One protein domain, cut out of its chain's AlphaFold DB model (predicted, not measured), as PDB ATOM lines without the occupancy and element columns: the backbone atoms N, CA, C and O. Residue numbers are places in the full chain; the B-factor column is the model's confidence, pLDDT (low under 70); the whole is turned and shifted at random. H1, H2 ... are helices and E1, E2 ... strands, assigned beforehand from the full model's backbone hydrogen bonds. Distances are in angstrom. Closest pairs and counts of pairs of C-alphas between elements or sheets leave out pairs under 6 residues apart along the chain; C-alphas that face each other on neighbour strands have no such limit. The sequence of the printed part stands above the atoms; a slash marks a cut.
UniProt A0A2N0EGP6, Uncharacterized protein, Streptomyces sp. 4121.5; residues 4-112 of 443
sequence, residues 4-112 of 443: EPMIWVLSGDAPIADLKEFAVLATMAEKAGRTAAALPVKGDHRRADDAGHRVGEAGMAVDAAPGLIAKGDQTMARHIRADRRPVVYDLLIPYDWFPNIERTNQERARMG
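This is residues 4 to 112 of the 443 residues of an uncharacterized protein of Streptomyces sp. 4121.5 (UniProt A0A2N0EGP6). Two short strands, E1 and E2, make a small ladder near the middle, with E2 close to the helical hairpin of H1 and H2 and E1 close to the last residues of H3, and H3 meets H2 at a corner, its residues 55 to 62 touching residues 20 to 24 of H2. Away from these helices, short H4 sits on the loop between the strands, and H5 lies at a far end, touching no helix. The printed part has 109 residues with five named helices and two named strands, in the order H1 H2 H3 E1 H4 E2 H5; the sheet E1 - E2 is antiparallel and the class is mostly helix. It is compact, with a radius of gyration of the C-alphas of 14.1 A, and spans 38 by 34 by 21 A.

Strands E1, residues 69 to 71, and E2, residues 89 to 91, are antiparallel neighbours, with N 70 and O 90 3.0 A apart and N 90 and O 70 2.8 A apart, both within hydrogen-bond range. Residues 37 to 38 also pair with residues 89 to 90 of E2, antiparallel. H2, residues 19 to 31, comes closest to E2 at the C-alphas of Ala 29 and Leu 91, 7.6 A. H1, residues 4 to 10, touches H2 at a shallow tilt of 20 degrees, opposite ways, and the two form a helical hairpin; their closest C-alphas, of Pro 5 and Ala 29, are 4.9 A apart. H3, residues 45 to 63, touches H2 with its residues 55 to 62 alone, at a steep tilt of 59 degrees; the closest C-alphas are those of Glu 21 and Val 62, 6.4 A. The closest C-alphas of H3 and E1 are those of Asp 63 and Ile 69, 6.1 A. H4, residues 74 to 77, and H5, residues 101 to 110, are apart. Every O i to N i+4 pair is within hydrogen-bond range in H1, H2 and H5, and 14 of 15 are in H3; H4 is too short for such a pair.

H3 is 22.2 A long, with a kink of 42 degrees near residue 52; H2 is 18.6 A, H5 14.1 A and H1 9.9 A. E1 measures 7.0 A, E2 6.8 A and H4 5.5 A. H1 begins at C-alpha 4, (142.763, 111.134, 153.819), E1 at C-alpha 69, (148.148, 124.451, 147.711), and H5 ends at C-alpha 110, (141.579, 105.383, 136.707).

The two C-alphas farthest apart, of Asp 83 and Pro 99, are 39.8 A apart. The printed part has no cut. The links from H2 to H3 and from H4 to E2 are long. The mean pLDDT of the printed part is 80.5, and residues 38 to 66 are under 70.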
ATOM      1  N   GLU A   4     141.310 110.920 153.761       92.12
ATOM      2  CA  GLU A   4     142.763 111.134 153.819       92.12
ATOM      3  C   GLU A   4     143.148 112.625 153.900       92.12
ATOM      4  O   GLU A   4     143.767 113.000 154.894       92.12
ATOM      5  N   PRO A   5     142.707 113.521 152.989       93.94
ATOM      6  CA  PRO A   5     143.019 114.947 153.113       93.94
ATOM      7  C   PRO A   5     142.523 115.563 154.426       93.94
ATOM      8  O   PRO A   5     143.177 116.426 155.001       93.94
ATOM      9  N   MET A   6     141.369 115.103 154.919       94.75
ATOM     10  CA  MET A   6     140.812 115.576 156.187       94.75
ATOM     11  C   MET A   6     141.657 115.129 157.375       94.75
ATOM     12  O   MET A   6     141.881 115.919 158.285       94.75
ATOM     13  N   ILE A   7     142.142 113.885 157.372       95.38
ATOM     14  CA  ILE A   7     143.022 113.385 158.429       95.38
ATOM     15  C   ILE A   7     144.313 114.197 158.445       95.38
ATOM     16  O   ILE A   7     144.683 114.624 159.527       95.38
ATOM     17  N   TRP A   8     144.928 114.473 157.290       94.75
ATOM     18  CA  TRP A   8     146.154 115.278 157.193       94.75
ATOM     19  C   TRP A   8     146.006 116.678 157.811       94.75
ATOM     20  O   TRP A   8     146.863 117.129 158.570       94.75
ATOM     21  N   VAL A   9     144.886 117.360 157.537       95.12
ATOM     22  CA  VAL A   9     144.616 118.692 158.107       95.12
ATOM     23  C   VAL A   9     144.293 118.616 159.603       95.12
ATOM     24  O   VAL A   9     144.756 119.448 160.379       95.12
ATOM     25  N   LEU A  10     143.488 117.636 160.029       95.12
ATOM     26  CA  LEU A  10     142.996 117.545 161.409       95.12
ATOM     27  C   LEU A  10     143.995 116.916 162.388       95.12
ATOM     28  O   LEU A  10     143.905 117.182 163.585       95.12
ATOM     29  N   SER A  11     144.919 116.080 161.912       92.88
ATOM     30  CA  SER A  11     145.967 115.472 162.739       92.88
ATOM     31  C   SER A  11     147.044 116.464 163.164       92.88
ATOM     32  O   SER A  11     147.771 116.184 164.113       92.88
ATOM     33  N   GLY A  12     147.130 117.612 162.485       90.50
ATOM     34  CA  GLY A  12     148.219 118.567 162.654       90.50
ATOM     35  C   GLY A  12     149.471 118.221 161.845       90.50
ATOM     36  O   GLY A  12     150.490 118.876 162.042       90.50
ATOM     37  N   ASP A  13     149.403 117.237 160.937       92.81
ATOM     38  CA  ASP A  13     150.513 116.918 160.024       92.81
ATOM     39  C   ASP A  13     150.674 117.994 158.938       92.81
ATOM     40  O   ASP A  13     151.762 118.194 158.397       92.81
ATOM     41  N   ALA A  14     149.591 118.701 158.603       93.31
ATOM     42  CA  ALA A  14     149.652 119.874 157.746       93.31
ATOM     43  C   ALA A  14     150.393 121.024 158.467       93.31
ATOM     44  O   ALA A  14     149.994 121.403 159.576       93.31
ATOM     45  N   PRO A  15     151.434 121.624 157.858       92.75
ATOM     46  CA  PRO A  15     152.213 122.695 158.469       92.75
ATOM     47  C   PRO A  15     151.463 124.034 158.428       92.75
ATOM     48  O   PRO A  15     151.762 124.920 157.635       92.75
ATOM     49  N   ILE A  16     150.474 124.175 159.307       91.94
ATOM     50  CA  ILE A  16     149.549 125.308 159.340       91.94
ATOM     51  C   ILE A  16     150.072 126.402 160.275       91.94
ATOM     52  O   ILE A  16     150.292 126.157 161.465       91.94
ATOM     53  N   ALA A  17     150.212 127.624 159.764       89.19
ATOM     54  CA  ALA A  17     150.637 128.776 160.552       89.19
ATOM     55  C   ALA A  17     149.487 129.336 161.409       89.19
ATOM     56  O   ALA A  17     149.651 129.564 162.613       89.19
ATOM     57  N   ASP A  18     148.303 129.494 160.802       88.00
ATOM     58  CA  ASP A  18     147.194 130.270 161.366       88.00
ATOM     59  C   ASP A  18     145.834 129.551 161.335       88.00
ATOM     60  O   ASP A  18     145.545 128.707 160.492       88.00
ATOM     61  N   LEU A  19     144.909 129.984 162.203       89.38
ATOM     62  CA  LEU A  19     143.531 129.462 162.233       89.38
ATOM     63  C   LEU A  19     142.764 129.725 160.921       89.38
ATOM     64  O   LEU A  19     141.865 128.967 160.560       89.38
ATOM     65  N   LYS A  20     143.096 130.810 160.208       87.75
ATOM     66  CA  LYS A  20     142.480 131.127 158.909       87.75
ATOM     67  C   LYS A  20     142.902 130.123 157.839       87.75
ATOM     68  O   LYS A  20     142.050 129.638 157.104       87.75
ATOM     69  N   GLU A  21     144.188 129.793 157.800       88.44
ATOM     70  CA  GLU A  21     144.742 128.770 156.914       88.44
ATOM     71  C   GLU A  21     144.169 127.391 157.252       88.44
ATOM     72  O   GLU A  21     143.696 126.701 156.351       88.44
ATOM     73  N   PHE A  22     144.065 127.047 158.543       91.62
ATOM     74  CA  PHE A  22     143.374 125.830 158.985       91.62
ATOM     75  C   PHE A  22     141.950 125.740 158.428       91.62
ATOM     76  O   PHE A  22     141.561 124.708 157.888       91.62
ATOM     77  N   ALA A  23     141.166 126.818 158.526       91.56
ATOM     78  CA  ALA A  23     139.793 126.827 158.030       91.56
ATOM     79  C   ALA A  23     139.730 126.629 156.505       91.56
ATOM     80  O   ALA A  23     138.904 125.850 156.029       91.56
ATOM     81  N   VAL A  24     140.613 127.286 155.744       90.25
ATOM     82  CA  VAL A  24     140.691 127.113 154.284       90.25
ATOM     83  C   VAL A  24     141.055 125.670 153.937       90.25
ATOM     84  O   VAL A  24     140.303 125.016 153.213       90.25
ATOM     85  N   LEU A  25     142.131 125.133 154.516       92.50
ATOM     86  CA  LEU A  25     142.584 123.767 154.252       92.50
ATOM     87  C   LEU A  25     141.546 122.722 154.665       92.50
ATOM     88  O   LEU A  25     141.312 121.783 153.911       92.50
ATOM     89  N   ALA A  26     140.860 122.905 155.796       93.31
ATOM     90  CA  ALA A  26     139.796 122.003 156.231       93.31
ATOM     91  C   ALA A  26     138.622 122.001 155.241       93.31
ATOM     92  O   ALA A  26     138.131 120.938 154.865       93.31
ATOM     93  N   THR A  27     138.204 123.175 154.754       91.19
ATOM     94  CA  THR A  27     137.133 123.248 153.746       91.19
ATOM     95  C   THR A  27     137.547 122.633 152.409       91.19
ATOM     96  O   THR A  27     136.740 121.949 151.779       91.19
ATOM     97  N   MET A  28     138.801 122.816 151.983       92.06
ATOM     98  CA  MET A  28     139.329 122.173 150.778       92.06
ATOM     99  C   MET A  28     139.416 120.657 150.948       92.06
ATOM    100  O   MET A  28     138.971 119.924 150.068       92.06
ATOM    101  N   ALA A  29     139.918 120.185 152.088       93.12
ATOM    102  CA  ALA A  29     140.047 118.771 152.413       93.12
ATOM    103  C   ALA A  29     138.691 118.056 152.464       93.12
ATOM    104  O   ALA A  29     138.576 116.925 151.996       93.12
ATOM    105  N   GLU A  30     137.644 118.727 152.949       92.38
ATOM    106  CA  GLU A  30     136.275 118.198 152.950       92.38
ATOM    107  C   GLU A  30     135.751 117.958 151.523       92.38
ATOM    108  O   GLU A  30     135.003 117.009 151.264       92.38
ATOM    109  N   LYS A  31     136.134 118.823 150.575       89.38
ATOM    110  CA  LYS A  31     135.741 118.706 149.162       89.38
ATOM    111  C   LYS A  31     136.704 117.857 148.341       89.38
ATOM    112  O   LYS A  31     136.321 117.398 147.262       89.38
ATOM    113  N   ALA A  32     137.913 117.632 148.838       90.00
ATOM    114  CA  ALA A  32     138.931 116.874 148.147       90.00
ATOM    115  C   ALA A  32     138.519 115.403 147.970       90.00
ATOM    116  O   ALA A  32     137.956 114.735 148.849       90.00
ATOM    117  N   GLY A  33     138.798 114.883 146.776       86.12
ATOM    118  CA  GLY A  33     138.730 113.450 146.507       86.12
ATOM    119  C   GLY A  33     139.869 112.684 147.189       86.12
ATOM    120  O   GLY A  33     140.682 113.250 147.915       86.12
ATOM    121  N   ARG A  34     139.974 111.375 146.919       82.75
ATOM    122  CA  ARG A  34     141.143 110.571 147.353       82.75
ATOM    123  C   ARG A  34     142.437 111.060 146.717       82.75
ATOM    124  O   ARG A  34     143.496 110.966 147.304       82.75
ATOM    125  N   THR A  35     142.323 111.676 145.549       76.25
ATOM    126  CA  THR A  35     143.440 112.220 144.783       76.25
ATOM    127  C   THR A  35     143.971 113.550 145.322       76.25
ATOM    128  O   THR A  35     144.861 114.117 144.692       76.25
ATOM    129  N   ALA A  36     143.417 114.059 146.435       74.12
ATOM    130  CA  ALA A  36     143.700 115.371 147.026       74.12
ATOM    131  C   ALA A  36     143.384 116.586 146.122       74.12
ATOM    132  O   ALA A  36     143.622 117.729 146.511       74.12
ATOM    133  N   ALA A  37     142.791 116.357 144.945       72.69
ATOM    134  CA  ALA A  37     142.282 117.415 144.084       72.69
ATOM    135  C   ALA A  37     140.966 117.960 144.657       72.69
ATOM    136  O   ALA A  37     140.001 117.200 144.843       72.69
ATOM    137  N   ALA A  38     140.930 119.257 144.965       66.00
ATOM    138  CA  ALA A  38     139.763 119.922 145.526       66.00
ATOM    139  C   ALA A  38     139.076 120.747 144.433       66.00
ATOM    140  O   ALA A  38     139.538 121.796 143.992       66.00
ATOM    141  N   LEU A  39     137.915 120.274 143.986       59.88
ATOM    142  CA  LEU A  39     137.071 121.086 143.124       59.88
ATOM    143  C   LEU A  39     136.438 122.223 143.936       59.88
ATOM    144  O   LEU A  39     135.892 121.957 145.013       59.88
ATOM    145  N   PRO A  40     136.395 123.461 143.412       56.16
ATOM    146  CA  PRO A  40     135.541 124.484 143.994       56.16
ATOM    147  C   PRO A  40     134.078 124.014 143.960       56.16
ATOM    148  O   PRO A  40     133.620 123.368 143.010       56.16
ATOM    149  N   VAL A  41     133.341 124.310 145.033       45.38
ATOM    150  CA  VAL A  41     131.960 123.857 145.241       45.38
ATOM    151  C   VAL A  41     131.071 124.299 144.071       45.38
ATOM    152  O   VAL A  41     130.885 125.487 143.828       45.38
ATOM    153  N   LYS A  42     130.457 123.330 143.377       42.94
ATOM    154  CA  LYS A  42     129.502 123.527 142.264       42.94
ATOM    155  C   LYS A  42     128.163 124.188 142.662       42.94
ATOM    156  O   LYS A  42     127.247 124.245 141.848       42.94
ATOM    157  N   GLY A  43     128.015 124.656 143.900       36.91
ATOM    158  CA  GLY A  43     126.761 125.166 144.457       36.91
ATOM    159  C   GLY A  43     126.794 126.677 144.666       36.91
ATOM    160  O   GLY A  43     127.541 127.153 145.512       36.91
ATOM    161  N   ASP A  44     125.954 127.391 143.914       33.78
ATOM    162  CA  ASP A  44     125.719 128.840 143.953       33.78
ATOM    163  C   ASP A  44     126.965 129.716 143.778       33.78
ATOM    164  O   ASP A  44     127.521 130.224 144.748       33.78
ATOM    165  N   HIS A  45     127.311 130.033 142.525       37.66
ATOM    166  CA  HIS A  45     128.262 131.110 142.206       37.66
ATOM    167  C   HIS A  45     127.962 132.404 142.990       37.66
ATOM    168  O   HIS A  45     128.877 133.039 143.475       37.66
ATOM    169  N   ARG A  46     126.687 132.711 143.283       34.75
ATOM    170  CA  ARG A  46     126.296 133.865 144.115       34.75
ATOM    171  C   ARG A  46     126.667 133.790 145.605       34.75
ATOM    172  O   ARG A  46     126.801 134.837 146.222       34.75
ATOM    173  N   ARG A  47     126.777 132.600 146.212       38.84
ATOM    174  CA  ARG A  47     127.287 132.439 147.598       38.84
ATOM    175  C   ARG A  47     128.792 132.189 147.608       38.84
ATOM    176  O   ARG A  47     129.472 132.564 148.561       38.84
ATOM    177  N   ALA A  48     129.293 131.569 146.542       40.56
ATOM    178  CA  ALA A  48     130.709 131.404 146.281       40.56
ATOM    179  C   ALA A  48     131.394 132.723 145.898       40.56
ATOM    180  O   ALA A  48     132.598 132.786 146.039       40.56
ATOM    181  N   ASP A  49     130.691 133.782 145.496       45.47
ATOM    182  CA  ASP A  49     131.334 135.083 145.266       45.47
ATOM    183  C   ASP A  49     131.832 135.686 146.593       45.47
ATOM    184  O   ASP A  49     132.995 136.050 146.684       45.47
ATOM    185  N   ASP A  50     131.031 135.681 147.668       45.41
ATOM    186  CA  ASP A  50     131.458 136.219 148.977       45.41
ATOM    187  C   ASP A  50     132.418 135.278 149.726       45.41
ATOM    188  O   ASP A  50     133.405 135.712 150.329       45.41
ATOM    189  N   ALA A  51     132.129 133.971 149.715       43.56
ATOM    190  CA  ALA A  51     132.996 132.973 150.339       43.56
ATOM    191  C   ALA A  51     134.263 132.731 149.509       43.56
ATOM    192  O   ALA A  51     135.328 132.546 150.076       43.56
ATOM    193  N   GLY A  52     134.168 132.779 148.185       50.44
ATOM    194  CA  GLY A  52     135.266 132.594 147.239       50.44
ATOM    195  C   GLY A  52     136.114 133.840 147.031       50.44
ATOM    196  O   GLY A  52     137.293 133.668 146.766       50.44
ATOM    197  N   HIS A  53     135.617 135.065 147.257       52.19
ATOM    198  CA  HIS A  53     136.515 136.220 147.413       52.19
ATOM    199  C   HIS A  53     137.368 136.063 148.669       52.19
ATOM    200  O   HIS A  53     138.573 136.260 148.620       52.19
ATOM    201  N   ARG A  54     136.769 135.640 149.792       52.94
ATOM    202  CA  ARG A  54     137.515 135.435 151.044       52.94
ATOM    203  C   ARG A  54     138.432 134.223 150.999       52.94
ATOM    204  O   ARG A  54     139.518 134.298 151.549       52.94
ATOM    205  N   VAL A  55     138.017 133.126 150.369       54.78
ATOM    206  CA  VAL A  55     138.858 131.943 150.124       54.78
ATOM    207  C   VAL A  55     139.866 132.219 149.013       54.78
ATOM    208  O   VAL A  55     140.926 131.626 149.031       54.78
ATOM    209  N   GLY A  56     139.597 133.137 148.087       60.41
ATOM    210  CA  GLY A  56     140.550 133.595 147.078       60.41
ATOM    211  C   GLY A  56     141.624 134.496 147.680       60.41
ATOM    212  O   GLY A  56     142.801 134.266 147.457       60.41
ATOM    213  N   GLU A  57     141.249 135.463 148.517       60.75
ATOM    214  CA  GLU A  57     142.187 136.324 149.251       60.75
ATOM    215  C   GLU A  57     142.947 135.548 150.337       60.75
ATOM    216  O   GLU A  57     144.162 135.682 150.460       60.75
ATOM    217  N   ALA A  58     142.261 134.695 151.107       58.00
ATOM    218  CA  ALA A  58     142.917 133.801 152.061       58.00
ATOM    219  C   ALA A  58     143.726 132.719 151.338       58.00
ATOM    220  O   ALA A  58     144.804 132.375 151.791       58.00
ATOM    221  N   GLY A  59     143.248 132.233 150.196       58.12
ATOM    222  CA  GLY A  59     143.952 131.302 149.321       58.12
ATOM    223  C   GLY A  59     145.212 131.925 148.750       58.12
ATOM    224  O   GLY A  59     146.236 131.274 148.765       58.12
ATOM    225  N   MET A  60     145.207 133.210 148.389       59.72
ATOM    226  CA  MET A  60     146.426 133.935 148.021       59.72
ATOM    227  C   MET A  60     147.407 134.072 149.193       59.72
ATOM    228  O   MET A  60     148.617 134.029 148.984       59.72
ATOM    229  N   ALA A  61     146.911 134.204 150.426       58.66
ATOM    230  CA  ALA A  61     147.766 134.187 151.613       58.66
ATOM    231  C   ALA A  61     148.353 132.788 151.899       58.66
ATOM    232  O   ALA A  61     149.468 132.700 152.405       58.66
ATOM    233  N   VAL A  62     147.643 131.713 151.540       60.09
ATOM    234  CA  VAL A  62     148.124 130.322 151.646       60.09
ATOM    235  C   VAL A  62     149.006 129.927 150.446       60.09
ATOM    236  O   VAL A  62     149.966 129.190 150.624       60.09
ATOM    237  N   ASP A  63     148.774 130.482 149.251       59.19
ATOM    238  CA  ASP A  63     149.662 130.378 148.077       59.19
ATOM    239  C   ASP A  63     151.031 131.026 148.378       59.19
ATOM    240  O   ASP A  63     152.048 130.626 147.815       59.19
ATOM    241  N   ALA A  64     151.065 132.030 149.265       55.81
ATOM    242  CA  ALA A  64     152.298 132.633 149.776       55.81
ATOM    243  C   ALA A  64     152.974 131.797 150.884       55.81
ATOM    244  O   ALA A  64     154.136 132.044 151.215       55.81
ATOM    245  N   ALA A  65     152.259 130.826 151.457       59.78
ATOM    246  CA  ALA A  65     152.779 129.864 152.420       59.78
ATOM    247  C   ALA A  65     153.495 128.707 151.676       59.78
ATOM    248  O   ALA A  65     153.418 128.618 150.448       59.78
ATOM    249  N   PRO A  66     154.257 127.839 152.365       63.53
ATOM    250  CA  PRO A  66     155.168 126.885 151.733       63.53
ATOM    251  C   PRO A  66     154.409 125.774 150.993       63.53
ATOM    252  O   PRO A  66     154.198 124.697 151.533       63.53
ATOM    253  N   GLY A  67     153.998 126.036 149.748       84.62
ATOM    254  CA  GLY A  67     153.544 125.028 148.790       84.62
ATOM    255  C   GLY A  67     152.480 124.066 149.321       84.62
ATOM    256  O   GLY A  67     152.559 122.883 149.025       84.62
ATOM    257  N   LEU A  68     151.515 124.535 150.121       91.38
ATOM    258  CA  LEU A  68     150.436 123.690 150.661       91.38
ATOM    259  C   LEU A  68     149.286 123.492 149.680       91.38
ATOM    260  O   LEU A  68     148.577 122.482 149.713       91.38
ATOM    261  N   ILE A  69     149.115 124.464 148.793       92.19
ATOM    262  CA  ILE A  69     148.148 124.451 147.711       92.19
ATOM    263  C   ILE A  69     148.858 124.824 146.415       92.19
ATOM    264  O   ILE A  69     149.831 125.574 146.408       92.19
ATOM    265  N   ALA A  70     148.376 124.276 145.309       90.81
ATOM    266  CA  ALA A  70     148.788 124.688 143.977       90.81
ATOM    267  C   ALA A  70     147.571 124.801 143.075       90.81
ATOM    268  O   ALA A  70     146.524 124.213 143.339       90.81
ATOM    269  N   LYS A  71     147.716 125.525 141.964       90.88
ATOM    270  CA  LYS A  71     146.702 125.506 140.909       90.88
ATOM    271  C   LYS A  71     146.570 124.078 140.388       90.88
ATOM    272  O   LYS A  71     147.529 123.519 139.864       90.88
ATOM    273  N   GLY A  72     145.378 123.516 140.548       89.88
ATOM    274  CA  GLY A  72     145.037 122.200 140.031       89.88
ATOM    275  C   GLY A  72     144.730 122.234 138.537       89.88
ATOM    276  O   GLY A  72     144.969 123.230 137.841       89.88
ATOM    277  N   ASP A  73     144.128 121.155 138.048       89.12
ATOM    278  CA  ASP A  73     143.690 121.056 136.658       89.12
ATOM    279  C   ASP A  73     142.535 122.032 136.355       89.12
ATOM    280  O   ASP A  73     141.355 121.790 136.633       89.12
ATOM    281  N   GLN A  74     142.871 123.151 135.713       91.75
ATOM    282  CA  GLN A  74     141.891 124.164 135.313       91.75
ATOM    283  C   GLN A  74     140.933 123.658 134.224       91.75
ATOM    284  O   GLN A  74     139.864 124.247 134.016       91.75
ATOM    285  N   THR A  75     141.256 122.555 133.536       89.94
ATOM    286  CA  THR A  75     140.346 121.964 132.553       89.94
ATOM    287  C   THR A  75     139.095 121.388 133.214       89.94
ATOM    288  O   THR A  75     138.047 121.334 132.567       89.94
ATOM    289  N   MET A  76     139.117 121.088 134.518       83.94
ATOM    290  CA  MET A  76     137.911 120.688 135.249       83.94
ATOM    291  C   MET A  76     136.831 121.786 135.240       83.94
ATOM    292  O   MET A  76     135.632 121.494 135.179       83.94
ATOM    293  N   ALA A  77     137.239 123.058 135.210       90.56
ATOM    294  CA  ALA A  77     136.350 124.214 135.102       90.56
ATOM    295  C   ALA A  77     136.012 124.593 133.644       90.56
ATOM    296  O   ALA A  77     135.291 125.567 133.418       90.56
ATOM    297  N   ARG A  78     136.463 123.826 132.631       93.75
ATOM    298  CA  ARG A  78     136.265 124.161 131.201       93.75
ATOM    299  C   ARG A  78     134.801 124.301 130.787       93.75
ATOM    300  O   ARG A  78     134.498 125.049 129.863       93.75
ATOM    301  N   HIS A  79     133.912 123.591 131.478       92.31
ATOM    302  CA  HIS A  79     132.469 123.606 131.244       92.31
ATOM    303  C   HIS A  79     131.796 124.923 131.669       92.31
ATOM    304  O   HIS A  79     130.662 125.183 131.277       92.31
ATOM    305  N   ILE A  80     132.483 125.756 132.457       91.06
ATOM    306  CA  ILE A  80     132.040 127.101 132.835       91.06
ATOM    307  C   ILE A  80     132.605 128.094 131.809       91.06
ATOM    308  O   ILE A  80     133.682 127.883 131.242       91.06
ATOM    309  N   ARG A  81     131.883 129.185 131.535       95.31
ATOM    310  CA  ARG A  81     132.363 130.245 130.636       95.31
ATOM    311  C   ARG A  81     133.670 130.853 131.148       95.31
ATOM    312  O   ARG A  81     133.804 131.051 132.351       95.31
ATOM    313  N   ALA A  82     134.592 131.174 130.236       94.00
ATOM    314  CA  ALA A  82     135.948 131.635 130.556       94.00
ATOM    315  C   ALA A  82     135.989 132.834 131.521       94.00
ATOM    316  O   ALA A  82     136.837 132.859 132.404       94.00
ATOM    317  N   ASP A  83     135.033 133.762 131.416       91.19
ATOM    318  CA  ASP A  83     134.912 134.955 132.266       91.19
ATOM    319  C   ASP A  83     134.524 134.661 133.726       91.19
ATOM    320  O   ASP A  83     134.611 135.544 134.572       91.19
ATOM    321  N   ARG A  84     134.070 133.439 134.029       92.00
ATOM    322  CA  ARG A  84     133.534 133.053 135.348       92.00
ATOM    323  C   ARG A  84     134.113 131.745 135.870       92.00
ATOM    324  O   ARG A  84     133.537 131.142 136.775       92.00
ATOM    325  N   ARG A  85     135.194 131.241 135.265       90.88
ATOM    326  CA  ARG A  85     135.809 129.989 135.720       90.88
ATOM    327  C   ARG A  85     136.436 130.233 137.090       90.88
ATOM    328  O   ARG A  85     137.311 131.091 137.186       90.88
ATOM    329  N   PRO A  86     136.022 129.502 138.137       89.69
ATOM    330  CA  PRO A  86     136.754 129.542 139.388       89.69
ATOM    331  C   PRO A  86     138.141 128.936 139.162       89.69
ATOM    332  O   PRO A  86     138.291 127.989 138.383       89.69
ATOM    333  N   VAL A  87     139.140 129.468 139.861       88.88
ATOM    334  CA  VAL A  87     140.464 128.848 139.907       88.88
ATOM    335  C   VAL A  87     140.342 127.550 140.702       88.88
ATOM    336  O   VAL A  87     139.815 127.540 141.816       88.88
ATOM    337  N   VAL A  88     140.777 126.445 140.105       89.62
ATOM    338  CA  VAL A  88     140.827 125.139 140.775       89.62
ATOM    339  C   VAL A  88     142.131 125.050 141.560       89.62
ATOM    340  O   VAL A  88     143.192 125.352 141.012       89.62
ATOM    341  N   TYR A  89     142.059 124.629 142.818       91.06
ATOM    342  CA  TYR A  89     143.218 124.478 143.692       91.06
ATOM    343  C   TYR A  89     143.310 123.036 144.191       91.06
ATOM    344  O   TYR A  89     142.314 122.462 144.623       91.06
ATOM    345  N   ASP A  90     144.509 122.471 144.168       91.62
ATOM    346  CA  ASP A  90     144.813 121.140 144.682       91.62
ATOM    347  C   ASP A  90     145.574 121.244 146.001       91.62
ATOM    348  O   ASP A  90     146.421 122.124 146.166       91.62
ATOM    349  N   LEU A  91     145.311 120.311 146.920       93.38
ATOM    350  CA  LEU A  91     146.114 120.155 148.129       93.38
ATOM    351  C   LEU A  91     147.421 119.436 147.771       93.38
ATOM    352  O   LEU A  91     147.420 118.338 147.194       93.38
ATOM    353  N   LEU A  92     148.545 120.050 148.124       94.19
ATOM    354  CA  LEU A  92     149.880 119.500 147.925       94.19
ATOM    355  C   LEU A  92     150.277 118.610 149.109       94.19
ATOM    356  O   LEU A  92     151.241 118.870 149.808       94.19
ATOM    357  N   ILE A  93     149.528 117.540 149.357       95.12
ATOM    358  CA  ILE A  93     149.887 116.587 150.417       95.12
ATOM    359  C   ILE A  93     151.219 115.900 150.040       95.12
ATOM    360  O   ILE A  93     151.304 115.395 148.912       95.12
ATOM    361  N   PRO A  94     152.238 115.870 150.926       95.75
ATOM    362  CA  PRO A  94     153.533 115.251 150.638       95.75
ATOM    363  C   PRO A  94     153.409 113.787 150.213       95.75
ATOM    364  O   PRO A  94     152.549 113.065 150.723       95.75
ATOM    365  N   TYR A  95     154.295 113.338 149.319       95.81
ATOM    366  CA  TYR A  95     154.314 111.954 148.830       95.81
ATOM    367  C   TYR A  95     154.381 110.937 149.982       95.81
ATOM    368  O   TYR A  95     153.562 110.021 150.046       95.81
ATOM    369  N   ASP A  96     155.289 111.168 150.934       95.62
ATOM    370  CA  ASP A  96     155.572 110.262 152.056       95.62
ATOM    371  C   ASP A  96     154.430 110.161 153.078       95.62
ATOM    372  O   ASP A  96     154.422 109.263 153.918       95.62
ATOM    373  N   TRP A  97     153.451 111.072 153.031       95.31
ATOM    374  CA  TRP A  97     152.321 111.053 153.962       95.31
ATOM    375  C   TRP A  97     151.288 109.977 153.600       95.31
ATOM    376  O   TRP A  97     150.563 109.486 154.467       95.31
ATOM    377  N   PHE A  98     151.197 109.590 152.323       93.19
ATOM    378  CA  PHE A  98     150.232 108.581 151.898       93.19
ATOM    379  C   PHE A  98     150.673 107.186 152.363       93.19
ATOM    380  O   PHE A  98     151.710 106.696 151.921       93.19
ATOM    381  N   PRO A  99     149.862 106.472 153.168       90.56
ATOM    382  CA  PRO A  99     150.252 105.161 153.689       90.56
ATOM    383  C   PRO A  99     150.300 104.063 152.613       90.56
ATOM    384  O   PRO A  99     150.881 103.007 152.839       90.56
ATOM    385  N   ASN A 100     149.642 104.265 151.467       93.88
ATOM    386  CA  ASN A 100     149.634 103.329 150.343       93.88
ATOM    387  C   ASN A 100     149.569 104.107 149.025       93.88
ATOM    388  O   ASN A 100     148.490 104.374 148.482       93.88
ATOM    389  N   ILE A 101     150.738 104.519 148.548       94.38
ATOM    390  CA  ILE A 101     150.859 105.385 147.382       94.38
ATOM    391  C   ILE A 101     150.479 104.670 146.084       94.38
ATOM    392  O   ILE A 101     149.891 105.286 145.193       94.38
ATOM    393  N   GLU A 102     150.714 103.362 145.986       95.50
ATOM    394  CA  GLU A 102     150.378 102.555 144.814       95.50
ATOM    395  C   GLU A 102     148.869 102.537 144.592       95.50
ATOM    396  O   GLU A 102     148.399 102.746 143.472       95.50
ATOM    397  N   ARG A 103     148.090 102.349 145.664       94.00
ATOM    398  CA  ARG A 103     146.627 102.407 145.600       94.00
ATOM    399  C   ARG A 103     146.148 103.788 145.162       94.00
ATOM    400  O   ARG A 103     145.280 103.877 144.291       94.00
ATOM    401  N   THR A 104     146.707 104.852 145.733       92.56
ATOM    402  CA  THR A 104     146.353 106.231 145.361       92.56
ATOM    403  C   THR A 104     146.680 106.505 143.893       92.56
ATOM    404  O   THR A 104     145.848 107.051 143.166       92.56
ATOM    405  N   ASN A 105     147.841 106.057 143.416       94.62
ATOM    406  CA  ASN A 105     148.257 106.200 142.023       94.62
ATOM    407  C   ASN A 105     147.403 105.367 141.059       94.62
ATOM    408  O   ASN A 105     147.049 105.863 139.992       94.62
ATOM    409  N   GLN A 106     146.980 104.158 141.439       94.38
ATOM    410  CA  GLN A 106     146.016 103.373 140.659       94.38
ATOM    411  C   GLN A 106     144.667 104.090 140.533       94.38
ATOM    412  O   GLN A 106     144.065 104.107 139.458       94.38
ATOM    413  N   GLU A 107     144.172 104.698 141.611       90.44
ATOM    414  CA  GLU A 107     142.933 105.476 141.568       90.44
ATOM    415  C   GLU A 107     143.079 106.745 140.716       90.44
ATOM    416  O   GLU A 107     142.172 107.057 139.942       90.44
ATOM    417  N   ARG A 108     144.224 107.437 140.787       92.00
ATOM    418  CA  ARG A 108     144.545 108.575 139.907       92.00
ATOM    419  C   ARG A 108     144.597 108.161 138.440       92.00
ATOM    420  O   ARG A 108     143.944 108.803 137.621       92.00
ATOM    421  N   ALA A 109     145.248 107.042 138.129       93.75
ATOM    422  CA  ALA A 109     145.296 106.490 136.778       93.75
ATOM    423  C   ALA A 109     143.891 106.165 136.241       93.75
ATOM    424  O   ALA A 109     143.572 106.500 135.103       93.75
ATOM    425  N   ARG A 110     142.996 105.607 137.074       92.62
ATOM    426  CA  ARG A 110     141.579 105.383 136.707       92.62
ATOM    427  C   ARG A 110     140.821 106.678 136.408       92.62
ATOM    428  O   ARG A 110     139.849 106.645 135.659       92.62
ATOM    429  N   MET A 111     141.240 107.799 136.992       85.38
ATOM    430  CA  MET A 111     140.688 109.131 136.718       85.38
ATOM    431  C   MET A 111     141.406 109.857 135.570       85.38
ATOM    432  O   MET A 111     141.017 110.975 135.241       85.38
ATOM    433  N   GLY A 112     142.431 109.248 134.962       90.06
ATOM    434  CA  GLY A 112     143.257 109.881 133.932       90.06
ATOM    435  C   GLY A 112     144.153 111.002 134.465       90.06
ATOM    436  O   GLY A 112     144.477 111.919 133.718       90.06
TER     437      GLY A 112